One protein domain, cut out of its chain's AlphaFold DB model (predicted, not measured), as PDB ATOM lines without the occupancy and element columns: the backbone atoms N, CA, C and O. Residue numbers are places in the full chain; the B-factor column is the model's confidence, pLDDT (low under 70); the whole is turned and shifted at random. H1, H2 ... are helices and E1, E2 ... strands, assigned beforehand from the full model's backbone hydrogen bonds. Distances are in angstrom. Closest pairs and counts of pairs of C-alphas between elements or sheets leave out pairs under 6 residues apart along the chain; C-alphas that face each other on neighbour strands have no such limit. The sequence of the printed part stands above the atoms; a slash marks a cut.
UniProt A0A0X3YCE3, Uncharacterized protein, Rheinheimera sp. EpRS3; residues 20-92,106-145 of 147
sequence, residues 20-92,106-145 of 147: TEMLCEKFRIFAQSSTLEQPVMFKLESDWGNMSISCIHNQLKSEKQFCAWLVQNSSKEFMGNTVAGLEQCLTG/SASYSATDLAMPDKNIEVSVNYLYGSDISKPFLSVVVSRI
ATOM      1  N   THR A  20      95.933 109.573 127.096       74.06
ATOM      2  CA  THR A  20      96.461 110.906 127.405       74.06
ATOM      3  C   THR A  20      97.575 111.324 126.446       74.06
ATOM      4  O   THR A  20      97.529 112.429 125.920       74.06
ATOM      5  N   GLU A  21      98.546 110.458 126.144       79.19
ATOM      6  CA  GLU A  21      99.612 110.769 125.173       79.19
ATOM      7  C   GLU A  21      99.045 111.049 123.778       79.19
ATOM      8  O   GLU A  21      99.451 112.005 123.114       79.19
ATOM      9  N   MET A  22      98.063 110.252 123.347       86.56
ATOM     10  CA  MET A  22      97.389 110.472 122.071       86.56
ATOM     11  C   MET A  22      96.604 111.789 122.070       86.56
ATOM     12  O   MET A  22      96.661 112.524 121.083       86.56
ATOM     13  N   LEU A  23      95.916 112.117 123.169       86.94
ATOM     14  CA  LEU A  23      95.235 113.402 123.348       86.94
ATOM     15  C   LEU A  23      96.219 114.573 123.268       86.94
ATOM     16  O   LEU A  23      95.965 115.514 122.515       86.94
ATOM     17  N   CYS A  24      97.350 114.505 123.973       85.19
ATOM     18  CA  CYS A  24      98.356 115.564 123.959       85.19
ATOM     19  C   CYS A  24      98.950 115.769 122.572       85.19
ATOM     20  O   CYS A  24      99.087 116.906 122.132       85.19
ATOM     21  N   GLU A  25      99.241 114.690 121.846       87.81
ATOM     22  CA  GLU A  25      99.764 114.795 120.485       87.81
ATOM     23  C   GLU A  25      98.743 115.425 119.528       87.81
ATOM     24  O   GLU A  25      99.069 116.329 118.753       87.81
ATOM     25  N   LYS A  26      97.474 115.009 119.604       91.75
ATOM     26  CA  LYS A  26      96.399 115.599 118.793       91.75
ATOM     27  C   LYS A  26      96.174 117.068 119.136       91.75
ATOM     28  O   LYS A  26      96.027 117.883 118.224       91.75
ATOM     29  N   PHE A  27      96.184 117.405 120.422       90.50
ATOM     30  CA  PHE A  27      96.018 118.774 120.890       90.50
ATOM     31  C   PHE A  27      97.207 119.656 120.493       90.50
ATOM     32  O   PHE A  27      97.006 120.784 120.056       90.50
ATOM     33  N   ARG A  28      98.436 119.130 120.529       88.06
ATOM     34  CA  ARG A  28      99.639 119.823 120.052       88.06
ATOM     35  C   ARG A  28      99.535 120.180 118.569       88.06
ATOM     36  O   ARG A  28      99.789 121.324 118.205       88.06
ATOM     37  N   ILE A  29      99.132 119.231 117.719       90.31
ATOM     38  CA  ILE A  29      98.925 119.479 116.278       90.31
ATOM     39  C   ILE A  29      97.848 120.550 116.060       90.31
ATOM     40  O   ILE A  29      98.018 121.441 115.229       90.31
ATOM     41  N   PHE A  30      96.749 120.472 116.813       92.94
ATOM     42  CA  PHE A  30      95.692 121.478 116.794       92.94
ATOM     43  C   PHE A  30      96.232 122.863 117.186       92.94
ATOM     44  O   PHE A  30      96.116 123.799 116.397       92.94
ATOM     45  N   ALA A  31      96.901 122.984 118.332       90.31
ATOM     46  CA  ALA A  31      97.416 124.245 118.858       90.31
ATOM     47  C   ALA A  31      98.427 124.917 117.914       90.31
ATOM     48  O   ALA A  31      98.345 126.120 117.659       90.31
ATOM     49  N   GLN A  32      99.329 124.131 117.318       89.00
ATOM     50  CA  GLN A  32     100.337 124.621 116.372       89.00
ATOM     51  C   GLN A  32      99.750 125.196 115.080       89.00
ATOM     52  O   GLN A  32     100.432 125.960 114.397       89.00
ATOM     53  N   SER A  33      98.505 124.848 114.744       92.19
ATOM     54  CA  SER A  33      97.826 125.380 113.560       92.19
ATOM     55  C   SER A  33      97.278 126.800 113.737       92.19
ATOM     56  O   SER A  33      96.859 127.397 112.748       92.19
ATOM     57  N   SER A  34      97.299 127.345 114.960       91.75
ATOM     58  CA  SER A  34      97.007 128.762 115.195       91.75
ATOM     59  C   SER A  34      98.032 129.661 114.501       91.75
ATOM     60  O   SER A  34      99.214 129.323 114.377       91.75
ATOM     61  N   THR A  35      97.588 130.837 114.071       90.94
ATOM     62  CA  THR A  35      98.449 131.934 113.611       90.94
ATOM     63  C   THR A  35      98.115 133.209 114.390       90.94
ATOM     64  O   THR A  35      97.138 133.237 115.136       90.94
ATOM     65  N   LEU A  36      98.915 134.273 114.229       88.12
ATOM     66  CA  LEU A  36      98.640 135.577 114.861       88.12
ATOM     67  C   LEU A  36      97.272 136.150 114.454       88.12
ATOM     68  O   LEU A  36      96.608 136.797 115.254       88.12
ATOM     69  N   GLU A  37      96.845 135.899 113.216       91.00
ATOM     70  CA  GLU A  37      95.594 136.432 112.663       91.00
ATOM     71  C   GLU A  37      94.421 135.448 112.777       91.00
ATOM     72  O   GLU A  37      93.260 135.838 112.658       91.00
ATOM     73  N   GLN A  38      94.711 134.162 112.984       92.38
ATOM     74  CA  GLN A  38      93.723 133.092 112.992       92.38
ATOM     75  C   GLN A  38      93.951 132.171 114.199       92.38
ATOM     76  O   GLN A  38      94.646 131.154 114.081       92.38
ATOM     77  N   PRO A  39      93.375 132.511 115.369       93.56
ATOM     78  CA  PRO A  39      93.324 131.581 116.486       93.56
ATOM     79  C   PRO A  39      92.483 130.358 116.105       93.56
ATOM     80  O   PRO A  39      91.600 130.432 115.246       93.56
ATOM     81  N   VAL A  40      92.745 129.238 116.771       95.88
ATOM     82  CA  VAL A  40      91.948 128.015 116.614       95.88
ATOM     83  C   VAL A  40      91.183 127.718 117.885       95.88
ATOM     84  O   VAL A  40      91.648 127.993 118.991       95.88
ATOM     85  N   MET A  41      90.001 127.138 117.736       96.81
ATOM     86  CA  MET A  41      89.142 126.832 118.871       96.81
ATOM     87  C   MET A  41      88.400 125.509 118.703       96.81
ATOM     88  O   MET A  41      88.115 125.056 117.592       96.81
ATOM     89  N   PHE A  42      88.034 124.909 119.831       96.38
ATOM     90  CA  PHE A  42      87.003 123.876 119.889       96.38
ATOM     91  C   PHE A  42      86.140 124.062 121.141       96.38
ATOM     92  O   PHE A  42      86.615 124.552 122.166       96.38
ATOM     93  N   LYS A  43      84.873 123.650 121.068       95.62
ATOM     94  CA  LYS A  43      84.019 123.470 122.244       95.62
ATOM     95  C   LYS A  43      83.353 122.107 122.188       95.62
ATOM     96  O   LYS A  43      82.462 121.889 121.373       95.62
ATOM     97  N   LEU A  44      83.803 121.198 123.042       93.56
ATOM     98  CA  LEU A  44      83.198 119.892 123.245       93.56
ATOM     99  C   LEU A  44      82.038 120.042 124.230       93.56
ATOM    100  O   LEU A  44      82.223 120.551 125.330       93.56
ATOM    101  N   GLU A  45      80.853 119.595 123.845       92.25
ATOM    102  CA  GLU A  45      79.653 119.593 124.676       92.25
ATOM    103  C   GLU A  45      79.113 118.169 124.752       92.25
ATOM    104  O   GLU A  45      79.106 117.444 123.757       92.25
ATOM    105  N   SER A  46      78.653 117.757 125.929       87.75
ATOM    106  CA  SER A  46      77.805 116.570 126.050       87.75
ATOM    107  C   SER A  46      76.387 116.994 126.389       87.75
ATOM    108  O   SER A  46      76.188 117.916 127.170       87.75
ATOM    109  N   ASP A  47      75.398 116.304 125.837       85.81
ATOM    110  CA  ASP A  47      74.005 116.406 126.256       85.81
ATOM    111  C   ASP A  47      73.608 115.068 126.870       85.81
ATOM    112  O   ASP A  47      73.459 114.055 126.180       85.81
ATOM    113  N   TRP A  48      73.483 115.039 128.193       75.50
ATOM    114  CA  TRP A  48      73.206 113.796 128.907       75.50
ATOM    115  C   TRP A  48      71.764 113.334 128.770       75.50
ATOM    116  O   TRP A  48      71.530 112.123 128.762       75.50
ATOM    117  N   GLY A  49      70.829 114.272 128.596       79.94
ATOM    118  CA  GLY A  49      69.427 113.959 128.326       79.94
ATOM    119  C   GLY A  49      69.256 113.257 126.981       79.94
ATOM    120  O   GLY A  49      68.480 112.312 126.875       79.94
ATOM    121  N   ASN A  50      70.048 113.661 125.985       83.81
ATOM    122  CA  ASN A  50      70.019 113.094 124.634       83.81
ATOM    123  C   ASN A  50      71.129 112.067 124.359       83.81
ATOM    124  O   ASN A  50      71.212 111.526 123.258       83.81
ATOM    125  N   MET A  51      71.977 111.787 125.352       80.44
ATOM    126  CA  MET A  51      73.131 110.888 125.251       80.44
ATOM    127  C   MET A  51      74.049 111.191 124.060       80.44
ATOM    128  O   MET A  51      74.588 110.273 123.442       80.44
ATOM    129  N   SER A  52      74.228 112.469 123.738       86.88
ATOM    130  CA  SER A  52      75.011 112.909 122.587       86.88
ATOM    131  C   SER A  52      76.250 113.689 123.010       86.88
ATOM    132  O   SER A  52      76.323 114.253 124.103       86.88
ATOM    133  N   ILE A  53      77.248 113.693 122.129       89.06
ATOM    134  CA  ILE A  53      78.457 114.502 122.248       89.06
ATOM    135  C   ILE A  53      78.607 115.264 120.937       89.06
ATOM    136  O   ILE A  53      78.506 114.680 119.856       89.06
ATOM    137  N   SER A  54      78.851 116.561 121.031       92.69
ATOM    138  CA  SER A  54      79.075 117.439 119.889       92.69
ATOM    139  C   SER A  54      80.326 118.273 120.097       92.69
ATOM    140  O   SER A  54      80.711 118.561 121.226       92.69
ATOM    141  N   CYS A  55      80.956 118.685 119.002       94.25
ATOM    142  CA  CYS A  55      82.102 119.580 119.044       94.25
ATOM    143  C   CYS A  55      81.873 120.748 118.087       94.25
ATOM    144  O   CYS A  55      81.660 120.547 116.891       94.25
ATOM    145  N   ILE A  56      81.874 121.959 118.634       95.88
ATOM    146  CA  ILE A  56      81.685 123.216 117.914       95.88
ATOM    147  C   ILE A  56      83.062 123.762 117.529       95.88
ATOM    148  O   ILE A  56      83.996 123.710 118.328       95.88
ATOM    149  N   HIS A  57      83.178 124.282 116.306       95.62
ATOM    150  CA  HIS A  57      84.405 124.845 115.743       95.62
ATOM    151  C   HIS A  57      84.106 125.859 114.621       95.62
ATOM    152  O   HIS A  57      83.022 125.839 114.030       95.62
ATOM    153  N   ASN A  58      85.089 126.681 114.245       92.44
ATOM    154  CA  ASN A  58      84.996 127.745 113.231       92.44
ATOM    155  C   ASN A  58      85.317 127.263 111.805       92.44
ATOM    156  O   ASN A  58      85.799 128.003 110.952       92.44
ATOM    157  N   GLN A  59      84.994 126.002 111.514       90.75
ATOM    158  CA  GLN A  59      85.145 125.368 110.197       90.75
ATOM    159  C   GLN A  59      86.575 125.244 109.637       90.75
ATOM    160  O   GLN A  59      86.718 124.695 108.532       90.75
ATOM    161  N   LEU A  60      87.613 125.647 110.377       93.94
ATOM    162  CA  LEU A  60      89.000 125.442 109.963       93.94
ATOM    163  C   LEU A  60      89.318 123.947 109.900       93.94
ATOM    164  O   LEU A  60      88.770 123.132 110.645       93.94
ATOM    165  N   LYS A  61      90.198 123.561 108.971       94.81
ATOM    166  CA  LYS A  61      90.516 122.145 108.733       94.81
ATOM    167  C   LYS A  61      91.097 121.475 109.981       94.81
ATOM    168  O   LYS A  61      90.714 120.344 110.276       94.81
ATOM    169  N   SER A  62      91.984 122.159 110.702       93.56
ATOM    170  CA  SER A  62      92.585 121.657 111.942       93.56
ATOM    171  C   SER A  62      91.542 121.455 113.038       93.56
ATOM    172  O   SER A  62      91.483 120.379 113.629       93.56
ATOM    173  N   GLU A  63      90.660 122.433 113.244       96.12
ATOM    174  CA  GLU A  63      89.582 122.340 114.231       96.12
ATOM    175  C   GLU A  63      88.599 121.213 113.891       96.12
ATOM    176  O   GLU A  63      88.259 120.416 114.758       96.12
ATOM    177  N   LYS A  64      88.205 121.074 112.615       96.50
ATOM    178  CA  LYS A  64      87.357 119.970 112.127       96.50
ATOM    179  C   LYS A  64      87.958 118.609 112.447       96.50
ATOM    180  O   LYS A  64      87.265 117.722 112.942       96.50
ATOM    181  N   GLN A  65      89.239 118.432 112.131       95.81
ATOM    182  CA  GLN A  65      89.942 117.170 112.347       95.81
ATOM    183  C   GLN A  65      90.066 116.849 113.835       95.81
ATOM    184  O   GLN A  65      89.830 115.708 114.233       95.81
ATOM    185  N   PHE A  66      90.391 117.852 114.649       95.00
ATOM    186  CA  PHE A  66      90.502 117.684 116.091       95.00
ATOM    187  C   PHE A  66      89.140 117.395 116.733       95.00
ATOM    188  O   PHE A  66      89.020 116.426 117.475       95.00
ATOM    189  N   CYS A  67      88.092 118.136 116.367       95.12
ATOM    190  CA  CYS A  67      86.726 117.897 116.832       95.12
ATOM    191  C   CYS A  67      86.204 116.508 116.453       95.12
ATOM    192  O   CYS A  67      85.628 115.822 117.293       95.12
ATOM    193  N   ALA A  68      86.412 116.068 115.207       94.69
ATOM    194  CA  ALA A  68      85.994 114.735 114.776       94.69
ATOM    195  C   ALA A  68      86.680 113.638 115.602       94.69
ATOM    196  O   ALA A  68      86.029 112.683 116.023       94.69
ATOM    197  N   TRP A  69      87.978 113.801 115.875       93.69
ATOM    198  CA  TRP A  69      88.715 112.884 116.736       93.69
ATOM    199  C   TRP A  69      88.210 112.935 118.184       93.69
ATOM    200  O   TRP A  69      87.942 111.881 118.756       93.69
ATOM    201  N   LEU A  70      88.008 114.128 118.755       91.00
ATOM    202  CA  LEU A  70      87.500 114.303 120.118       91.00
ATOM    203  C   LEU A  70      86.149 113.621 120.309       91.00
ATOM    204  O   LEU A  70      86.004 112.849 121.246       91.00
ATOM    205  N   VAL A  71      85.178 113.852 119.420       90.44
ATOM    206  CA  VAL A  71      83.840 113.244 119.529       90.44
ATOM    207  C   VAL A  71      83.916 111.717 119.504       90.44
ATOM    208  O   VAL A  71      83.237 111.064 120.289       90.44
ATOM    209  N   GLN A  72      84.769 111.139 118.653       88.50
ATOM    210  CA  GLN A  72      84.945 109.682 118.562       88.50
ATOM    211  C   GLN A  72      85.668 109.073 119.770       88.50
ATOM    212  O   GLN A  72      85.501 107.886 120.036       88.50
ATOM    213  N   ASN A  73      86.474 109.867 120.480       86.25
ATOM    214  CA  ASN A  73      87.287 109.422 121.614       86.25
ATOM    215  C   ASN A  73      86.783 109.979 122.957       86.25
ATOM    216  O   ASN A  73      87.465 109.858 123.972       86.25
ATOM    217  N   SER A  74      85.589 110.577 122.966       79.19
ATOM    218  CA  SER A  74      84.910 111.067 124.165       79.19
ATOM    219  C   SER A  74      83.716 110.177 124.499       79.19
ATOM    220  O   SER A  74      83.126 109.518 123.649       79.19
ATOM    221  N   SER A  75      83.344 110.168 125.770       70.25
ATOM    222  CA  SER A  75      82.248 109.396 126.356       70.25
ATOM    223  C   SER A  75      81.679 110.176 127.553       70.25
ATOM    224  O   SER A  75      82.276 111.157 128.000       70.25
ATOM    225  N   LYS A  76      80.519 109.759 128.079       58.38
ATOM    226  CA  LYS A  76      79.840 110.425 129.206       58.38
ATOM    227  C   LYS A  76      80.725 110.575 130.449       58.38
ATOM    228  O   LYS A  76      80.703 111.623 131.081       58.38
ATOM    229  N   GLU A  77      81.519 109.557 130.770       59.03
ATOM    230  CA  GLU A  77      82.467 109.568 131.899       59.03
ATOM    231  C   GLU A  77      83.784 110.272 131.540       59.03
ATOM    232  O   GLU A  77      84.585 110.615 132.405       59.03
ATOM    233  N   PHE A  78      84.013 110.509 130.248       62.12
ATOM    234  CA  PHE A  78      85.290 110.985 129.747       62.12
ATOM    235  C   PHE A  78      85.391 112.501 129.708       62.12
ATOM    236  O   PHE A  78      86.508 112.958 129.572       62.12
ATOM    237  N   MET A  79      84.327 113.298 129.877       72.81
ATOM    238  CA  MET A  79      84.495 114.766 129.901       72.81
ATOM    239  C   MET A  79      85.483 115.193 131.001       72.81
ATOM    240  O   MET A  79      86.400 115.962 130.732       72.81
ATOM    241  N   GLY A  80      85.369 114.613 132.205       70.38
ATOM    242  CA  GLY A  80      86.348 114.822 133.277       70.38
ATOM    243  C   GLY A  80      87.747 114.316 132.908       70.38
ATOM    244  O   GLY A  80      88.732 115.006 133.150       70.38
ATOM    245  N   ASN A  81      87.849 113.161 132.239       73.94
ATOM    246  CA  ASN A  81      89.133 112.617 131.771       73.94
ATOM    247  C   ASN A  81      89.762 113.452 130.644       73.94
ATOM    248  O   ASN A  81      90.981 113.562 130.577       73.94
ATOM    249  N   THR A  82      88.960 114.044 129.759       78.12
ATOM    250  CA  THR A  82      89.405 114.926 128.678       78.12
ATOM    251  C   THR A  82      89.901 116.242 129.256       78.12
ATOM    252  O   THR A  82      90.952 116.711 128.832       78.12
ATOM    253  N   VAL A  83      89.197 116.804 130.247       78.06
ATOM    254  CA  VAL A  83      89.659 117.983 130.996       78.06
ATOM    255  C   VAL A  83      90.978 117.673 131.705       78.06
ATOM    256  O   VAL A  83      91.974 118.332 131.424       78.06
ATOM    257  N   ALA A  84      91.022 116.624 132.530       78.44
ATOM    258  CA  ALA A  84      92.227 116.240 133.267       78.44
ATOM    259  C   ALA A  84      93.399 115.889 132.335       78.44
ATOM    260  O   ALA A  84      94.550 116.219 132.616       78.44
ATOM    261  N   GLY A  85      93.117 115.228 131.211       78.38
ATOM    262  CA  GLY A  85      94.107 114.897 130.195       78.38
ATOM    263  C   GLY A  85      94.667 116.142 129.511       78.38
ATOM    264  O   GLY A  85      95.880 116.256 129.382       78.38
ATOM    265  N   LEU A  86      93.821 117.104 129.127       81.69
ATOM    266  CA  LEU A  86      94.279 118.373 128.552       81.69
ATOM    267  C   LEU A  86      95.073 119.207 129.550       81.69
ATOM    268  O   LEU A  86      96.111 119.744 129.175       81.69
ATOM    269  N   GLU A  87      94.639 119.274 130.808       79.69
ATOM    270  CA  GLU A  87      95.400 119.932 131.873       79.69
ATOM    271  C   GLU A  87      96.811 119.330 131.989       79.69
ATOM    272  O   GLU A  87      97.791 120.073 131.988       79.69
ATOM    273  N   GLN A  88      96.935 117.997 131.954       78.31
ATOM    274  CA  GLN A  88      98.240 117.317 131.935       78.31
ATOM    275  C   GLN A  88      99.077 117.657 130.693       78.31
ATOM    276  O   GLN A  88     100.294 117.820 130.797       78.31
ATOM    277  N   CYS A  89      98.451 117.785 129.518       78.62
ATOM    278  CA  CYS A  89      99.147 118.197 128.298       78.62
ATOM    279  C   CYS A  89      99.701 119.624 128.397       78.62
ATOM    280  O   CYS A  89     100.759 119.912 127.838       78.62
ATOM    281  N   LEU A  90      98.978 120.513 129.081       76.62
ATOM    282  CA  LEU A  90      99.311 121.929 129.207       76.62
ATOM    283  C   LEU A  90     100.451 122.161 130.204       76.62
ATOM    284  O   LEU A  90     101.437 122.819 129.869       76.62
ATOM    285  N   THR A  91     100.362 121.586 131.402       70.62
ATOM    286  CA  THR A  91     101.374 121.798 132.452       70.62
ATOM    287  C   THR A  91     102.652 120.988 132.223       70.62
ATOM    288  O   THR A  91     103.668 121.223 132.872       70.62
ATOM    289  N   GLY A  92     102.613 119.988 131.336       60.44
ATOM    290  CA  GLY A  92     103.558 118.877 131.399       60.44
ATOM    291  C   GLY A  92     103.387 118.115 132.718       60.44
ATOM    292  O   GLY A  92     102.629 118.510 133.603       60.44
ATOM    293  N   SER A 106      84.422 123.378 137.458       70.19
ATOM    294  CA  SER A 106      84.508 124.488 136.506       70.19
ATOM    295  C   SER A 106      85.747 125.341 136.712       70.19
ATOM    296  O   SER A 106      86.083 125.676 137.849       70.19
ATOM    297  N   ALA A 107      86.364 125.760 135.611       70.81
ATOM    298  CA  ALA A 107      87.467 126.709 135.616       70.81
ATOM    299  C   ALA A 107      87.467 127.542 134.335       70.81
ATOM    300  O   ALA A 107      87.023 127.076 133.288       70.81
ATOM    301  N   SER A 108      88.024 128.749 134.429       75.56
ATOM    302  CA  SER A 108      88.443 129.549 133.285       75.56
ATOM    303  C   SER A 108      89.852 130.072 133.548       75.56
ATOM    304  O   SER A 108      90.087 130.696 134.583       75.56
ATOM    305  N   TYR A 109      90.793 129.770 132.656       67.56
ATOM    306  CA  TYR A 109      92.188 130.188 132.787       67.56
ATOM    307  C   TYR A 109      92.849 130.375 131.420       67.56
ATOM    308  O   TYR A 109      92.416 129.781 130.436       67.56
ATOM    309  N   SER A 110      93.912 131.177 131.384       65.31
ATOM    310  CA  SER A 110      94.846 131.279 130.259       65.31
ATOM    311  C   SER A 110      96.225 130.815 130.716       65.31
ATOM    312  O   SER A 110      96.623 131.106 131.845       65.31
ATOM    313  N   ALA A 111      96.957 130.118 129.852       67.38
ATOM    314  CA  ALA A 111      98.326 129.687 130.114       67.38
ATOM    315  C   ALA A 111      99.236 129.959 128.905       67.38
ATOM    316  O   ALA A 111      98.858 129.693 127.762       67.38
ATOM    317  N   THR A 112     100.435 130.472 129.184       64.19
ATOM    318  CA  THR A 112     101.556 130.679 128.249       64.19
ATOM    319  C   THR A 112     102.723 129.767 128.652       64.19
ATOM    320  O   THR A 112     102.689 129.186 129.736       64.19
ATOM    321  N   ASP A 113     103.748 129.608 127.805       59.25
ATOM    322  CA  ASP A 113     104.937 128.776 128.105       59.25
ATOM    323  C   ASP A 113     104.617 127.316 128.481       59.25
ATOM    324  O   ASP A 113     105.229 126.705 129.359       59.25
ATOM    325  N   LEU A 114     103.624 126.747 127.801       65.38
ATOM    326  CA  LEU A 114     103.187 125.369 127.998       65.38
ATOM    327  C   LEU A 114     104.317 124.381 127.697       65.38
ATOM    328  O   LEU A 114     105.261 124.706 126.977       65.38
ATOM    329  N   ALA A 115     104.169 123.122 128.124       63.41
ATOM    330  CA  ALA A 115     105.050 122.012 127.720       63.41
ATOM    331  C   ALA A 115     104.961 121.667 126.209       63.41
ATOM    332  O   ALA A 115     105.225 120.543 125.778       63.41
ATOM    333  N   MET A 116     104.561 122.638 125.393       63.12
ATOM    334  CA  MET A 116     104.537 122.619 123.949       63.12
ATOM    335  C   MET A 116     105.825 123.249 123.395       63.12
ATOM    336  O   MET A 116     106.422 124.111 124.031       63.12
ATOM    337  N   PRO A 117     106.262 122.868 122.184       55.84
ATOM    338  CA  PRO A 117     107.520 123.362 121.615       55.84
ATOM    339  C   PRO A 117     107.551 124.871 121.322       55.84
ATOM    340  O   PRO A 117     108.614 125.407 121.026       55.84
ATOM    341  N   ASP A 118     106.393 125.528 121.319       63.97
ATOM    342  CA  ASP A 118     106.190 126.860 120.762       63.97
ATOM    343  C   ASP A 118     105.830 127.819 121.908       63.97
ATOM    344  O   ASP A 118     104.744 127.725 122.479       63.97
ATOM    345  N   LYS A 119     106.764 128.704 122.279       64.38
ATOM    346  CA  LYS A 119     106.628 129.607 123.440       64.38
ATOM    347  C   LYS A 119     105.636 130.752 123.216       64.38
ATOM    348  O   LYS A 119     105.198 131.389 124.166       64.38
ATOM    349  N   ASN A 120     105.217 130.957 121.971       78.62
ATOM    350  CA  ASN A 120     104.433 132.119 121.560       78.62
ATOM    351  C   ASN A 120     102.949 131.769 121.415       78.62
ATOM    352  O   ASN A 120     102.270 132.252 120.507       78.62
ATOM    353  N   ILE A 121     102.456 130.876 122.271       81.44
ATOM    354  CA  ILE A 121     101.071 130.418 122.278       81.44
ATOM    355  C   ILE A 121     100.451 130.720 123.643       81.44
ATOM    356  O   ILE A 121     101.005 130.363 124.682       81.44
ATOM    357  N   GLU A 122      99.269 131.327 123.617       85.31
ATOM    358  CA  GLU A 122      98.362 131.422 124.753       85.31
ATOM    359  C   GLU A 122      97.218 130.420 124.553       85.31
ATOM    360  O   GLU A 122      96.587 130.377 123.492       85.31
ATOM    361  N   VAL A 123      96.939 129.614 125.577       86.25
ATOM    362  CA  VAL A 123      95.785 128.710 125.598       86.25
ATOM    363  C   VAL A 123      94.809 129.167 126.664       86.25
ATOM    364  O   VAL A 123      95.116 129.095 127.851       86.25
ATOM    365  N   SER A 124      93.616 129.571 126.237       87.56
ATOM    366  CA  SER A 124      92.489 129.870 127.115       87.56
ATOM    367  C   SER A 124      91.579 128.652 127.213       87.56
ATOM    368  O   SER A 124      91.068 128.166 126.203       87.56
ATOM    369  N   VAL A 125      91.338 128.170 128.427       87.12
ATOM    370  CA  VAL A 125      90.485 127.017 128.723       87.12
ATOM    371  C   VAL A 125      89.293 127.479 129.546       87.12
ATOM    372  O   VAL A 125      89.430 128.290 130.459       87.12
ATOM    373  N   ASN A 126      88.111 126.955 129.232       88.25
ATOM    374  CA  ASN A 126      86.898 127.133 130.017       88.25
ATOM    375  C   ASN A 126      86.123 125.815 130.056       88.25
ATOM    376  O   ASN A 126      85.808 125.271 128.998       88.25
ATOM    377  N   TYR A 127      85.781 125.304 131.233       88.12
ATOM    378  CA  TYR A 127      84.999 124.072 131.343       88.12
ATOM    379  C   TYR A 127      83.959 124.129 132.451       88.12
ATOM    380  O   TYR A 127      84.081 124.883 133.415       88.12
ATOM    381  N   LEU A 128      82.947 123.279 132.303       86.62
ATOM    382  CA  LEU A 128      81.948 122.961 133.312       86.62
ATOM    383  C   LEU A 128      81.583 121.478 133.174       86.62
ATOM    384  O   LEU A 128      81.127 121.063 132.113       86.62
ATOM    385  N   TYR A 129      81.739 120.676 134.220       80.56
ATOM    386  CA  TYR A 129      81.312 119.276 134.244       80.56
ATOM    387  C   TYR A 129      80.923 118.833 135.659       80.56
ATOM    388  O   TYR A 129      81.227 119.514 136.623       80.56
ATOM    389  N   GLY A 130      80.230 117.706 135.807       75.38
ATOM    390  CA  GLY A 130      79.829 117.165 137.115       75.38
ATOM    391  C   GLY A 130      78.464 116.496 137.044       75.38
ATOM    392  O   GLY A 130      77.676 116.852 136.177       75.38
ATOM    393  N   SER A 131      78.182 115.532 137.926       72.19
ATOM    394  CA  SER A 131      77.010 114.632 137.847       72.19
ATOM    395  C   SER A 131      75.644 115.320 137.767       72.19
ATOM    396  O   SER A 131      74.696 114.713 137.277       72.19
ATOM    397  N   ASP A 132      75.557 116.580 138.191       77.31
ATOM    398  CA  ASP A 132      74.318 117.364 138.197       77.31
ATOM    399  C   ASP A 132      74.239 118.371 137.030       77.31
ATOM    400  O   ASP A 132      73.259 119.104 136.885       77.31
ATOM    401  N   ILE A 133      75.262 118.421 136.171       79.25
ATOM    402  CA  ILE A 133      75.330 119.318 135.014       79.25
ATOM    403  C   ILE A 133      74.735 118.614 133.797       79.25
ATOM    404  O   ILE A 133      75.362 117.756 133.194       79.25
ATOM    405  N   SER A 134      73.540 119.023 133.371       81.88
ATOM    406  CA  SER A 134      72.849 118.406 132.225       81.88
ATOM    407  C   SER A 134      73.601 118.529 130.893       81.88
ATOM    408  O   SER A 134      73.440 117.681 130.010       81.88
ATOM    409  N   LYS A 135      74.406 119.590 130.751       86.38
ATOM    410  CA  LYS A 135      75.174 119.911 129.545       86.38
ATOM    411  C   LYS A 135      76.608 120.323 129.881       86.38
ATOM    412  O   LYS A 135      76.908 121.521 129.872       86.38
ATOM    413  N   PRO A 136      77.486 119.376 130.248       87.69
ATOM    414  CA  PRO A 136      78.868 119.713 130.530       87.69
ATOM    415  C   PRO A 136      79.589 120.109 129.240       87.69
ATOM    416  O   PRO A 136      79.270 119.623 128.148       87.69
ATOM    417  N   PHE A 137      80.584 120.976 129.371       91.00
ATOM    418  CA  PHE A 137      81.379 121.436 128.249       91.00
ATOM    419  C   PHE A 137      82.844 121.638 128.615       91.00
ATOM    420  O   PHE A 137      83.205 121.881 129.765       91.00
ATOM    421  N   LEU A 138      83.665 121.624 127.575       91.00
ATOM    422  CA  LEU A 138      85.051 122.052 127.571       91.00
ATOM    423  C   LEU A 138      85.264 122.903 126.321       91.00
ATOM    424  O   LEU A 138      85.039 122.448 125.204       91.00
ATOM    425  N   SER A 139      85.705 124.134 126.516       94.06
ATOM    426  CA  SER A 139      86.031 125.095 125.476       94.06
ATOM    427  C   SER A 139      87.501 125.447 125.580       94.06
ATOM    428  O   SER A 139      87.985 125.762 126.666       94.06
ATOM    429  N   VAL A 140      88.194 125.438 124.450       93.12
ATOM    430  CA  VAL A 140      89.587 125.868 124.374       93.12
ATOM    431  C   VAL A 140      89.767 126.787 123.181       93.12
ATOM    432  O   VAL A 140      89.267 126.506 122.089       93.12
ATOM    433  N   VAL A 141      90.498 127.871 123.403       94.75
ATOM    434  CA  VAL A 141      90.968 128.792 122.372       94.75
ATOM    435  C   VAL A 141      92.484 128.830 122.441       94.75
ATOM    436  O   VAL A 141      93.054 128.938 123.523       94.75
ATOM    437  N   VAL A 142      93.126 128.722 121.286       91.62
ATOM    438  CA  VAL A 142      94.574 128.805 121.145       91.62
ATOM    439  C   VAL A 142      94.904 129.980 120.239       91.62
ATOM    440  O   VAL A 142      94.521 129.991 119.065       91.62
ATOM    441  N   SER A 143      95.635 130.939 120.790       91.25
ATOM    442  CA  SER A 143      96.047 132.167 120.116       91.25
ATOM    443  C   SER A 143      97.566 132.247 120.070       91.25
ATOM    444  O   SER A 143      98.237 131.806 121.002       91.25
ATOM    445  N   ARG A 144      98.124 132.834 119.005       88.31
ATOM    446  CA  ARG A 144      99.540 133.212 119.011       88.31
ATOM    447  C   ARG A 144      99.711 134.602 119.604       88.31
ATOM    448  O   ARG A 144      98.941 135.503 119.281       88.31
ATOM    449  N   ILE A 145     100.746 134.763 120.416       83.94
ATOM    450  CA  ILE A 145     101.206 136.060 120.913       83.94
ATOM    451  C   ILE A 145     102.401 136.520 120.068       83.94
ATOM    452  O   ILE A 145     103.202 135.701 119.615       83.94
TER     453      ILE A 145
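What this domain is: This is residues 20 to 92 and 106 to 145 of the 147 residues of an uncharacterized protein of Rheinheimera sp. EpRS3 (UniProt A0A0X3YCE3). A single five-stranded antiparallel sheet forms a wall, with helices H2 and H3 packed over one of its faces and the other face bare. The third helix, H1, meets both of them and slopes away from the sheet, reaching it with its residues 30 to 32. The printed part has 113 residues, with three named helices and five named strands in the order H1, E1, E2, H2, H3, E3, E4, E5; the sheet runs E2, E1, E5, E4, E3, and the class is mixed, helices and strands. The whole is compact, with a radius of gyration of the C-alphas of 13.3 A, and its C-alphas span 40 by 27 by 23 A.

Where its parts are: In the sheet, E5 is residues 137 to 144, 23.5 A from first to last C-alpha, and ends at C-alpha 144 at (99.540, 133.212, 119.011). E1, residues 40 to 47, measures 23.4 A, and E4, residues 121 to 128, measures 23.3 A. The edge strands are E2, residues 52 to 56, of 13.1 A, and E3, residues 106 to 111, of 16.1 A. H3, the longest helix by residues, is residues 78 to 91, 19.6 A long, and begins at C-alpha 78 at (85.290, 110.985, 129.747). H2 is residues 61 to 72, 16.8 A long. H1 is residues 20 to 32, 18.0 A long, and begins at C-alpha 20 at (96.461, 110.906, 127.405).

How they stand to each other: E5 is an inner strand, antiparallel to E1 at 179 degrees, with N 44 and O 138 at 2.8 A and N 142 and O 40 at 2.8 A, within hydrogen-bond range. On the other side of E5 is E4, antiparallel at 169 degrees, with N 139 and O 126 at 2.7 A. E4 and E3 form a hairpin at 179 degrees, with N 125 and O 109 at 2.8 A. E3, E4 and E5 make a meander, each strand the antiparallel neighbour of the one before. E1 and E2 form a hairpin at 161 degrees, with N 45 and O 54 at 2.8 A. From edge to edge the strands' lines turn by 30 degrees. H2 and H3 lie on the same face of the sheet, giving two layers, helices on one face of a sheet. H2 lies over E2 at a height over the sheet of 6.3 A and runs along the strands, at 14 degrees to E2 on the local plane; its closest C-alphas to E2 are those of Cys 67 and Cys 55, 5.4 A apart. H3 lies over E5 and E4 at a height over the sheet of 9.8 A and runs along the strands, at 21 degrees to E5 on the local plane; the closest C-alphas of H3 and E5 are those of Val 83 and Leu 138, 7.0 A apart. H2 and H3 are apart. H1 only grazes the sheet, with its residues 30 to 32. With residues 26 to 30 alone H1 touches H2, at a shallow tilt of 20 degrees, opposite ways; their closest C-alphas, of Phe 30 and Ser 62, are 5.8 A apart. H1 also touches H3, which meets it with residues 85 to 89 alone, at a steep tilt of 64 degrees, the same way; their closest C-alphas, of Cys 24 and Cys 89, are 5.1 A apart. In H1, H2 and H3 every O i to N i+4 pair is within hydrogen-bond range.

The domain as a whole: The two C-alphas farthest apart, those of Gly 49 and Lys 119, are 40.7 A apart. Residues 93 to 105 are not printed, and C-alphas 92 and 106 stand 20.5 A apart across this cut, which falls in the link from H3 to E3. Of the links that are printed whole, none is long. The mean pLDDT of the printed part is 83.3, and it is under 70 at residues 76 to 78, residue 92 and residues 109 to 119.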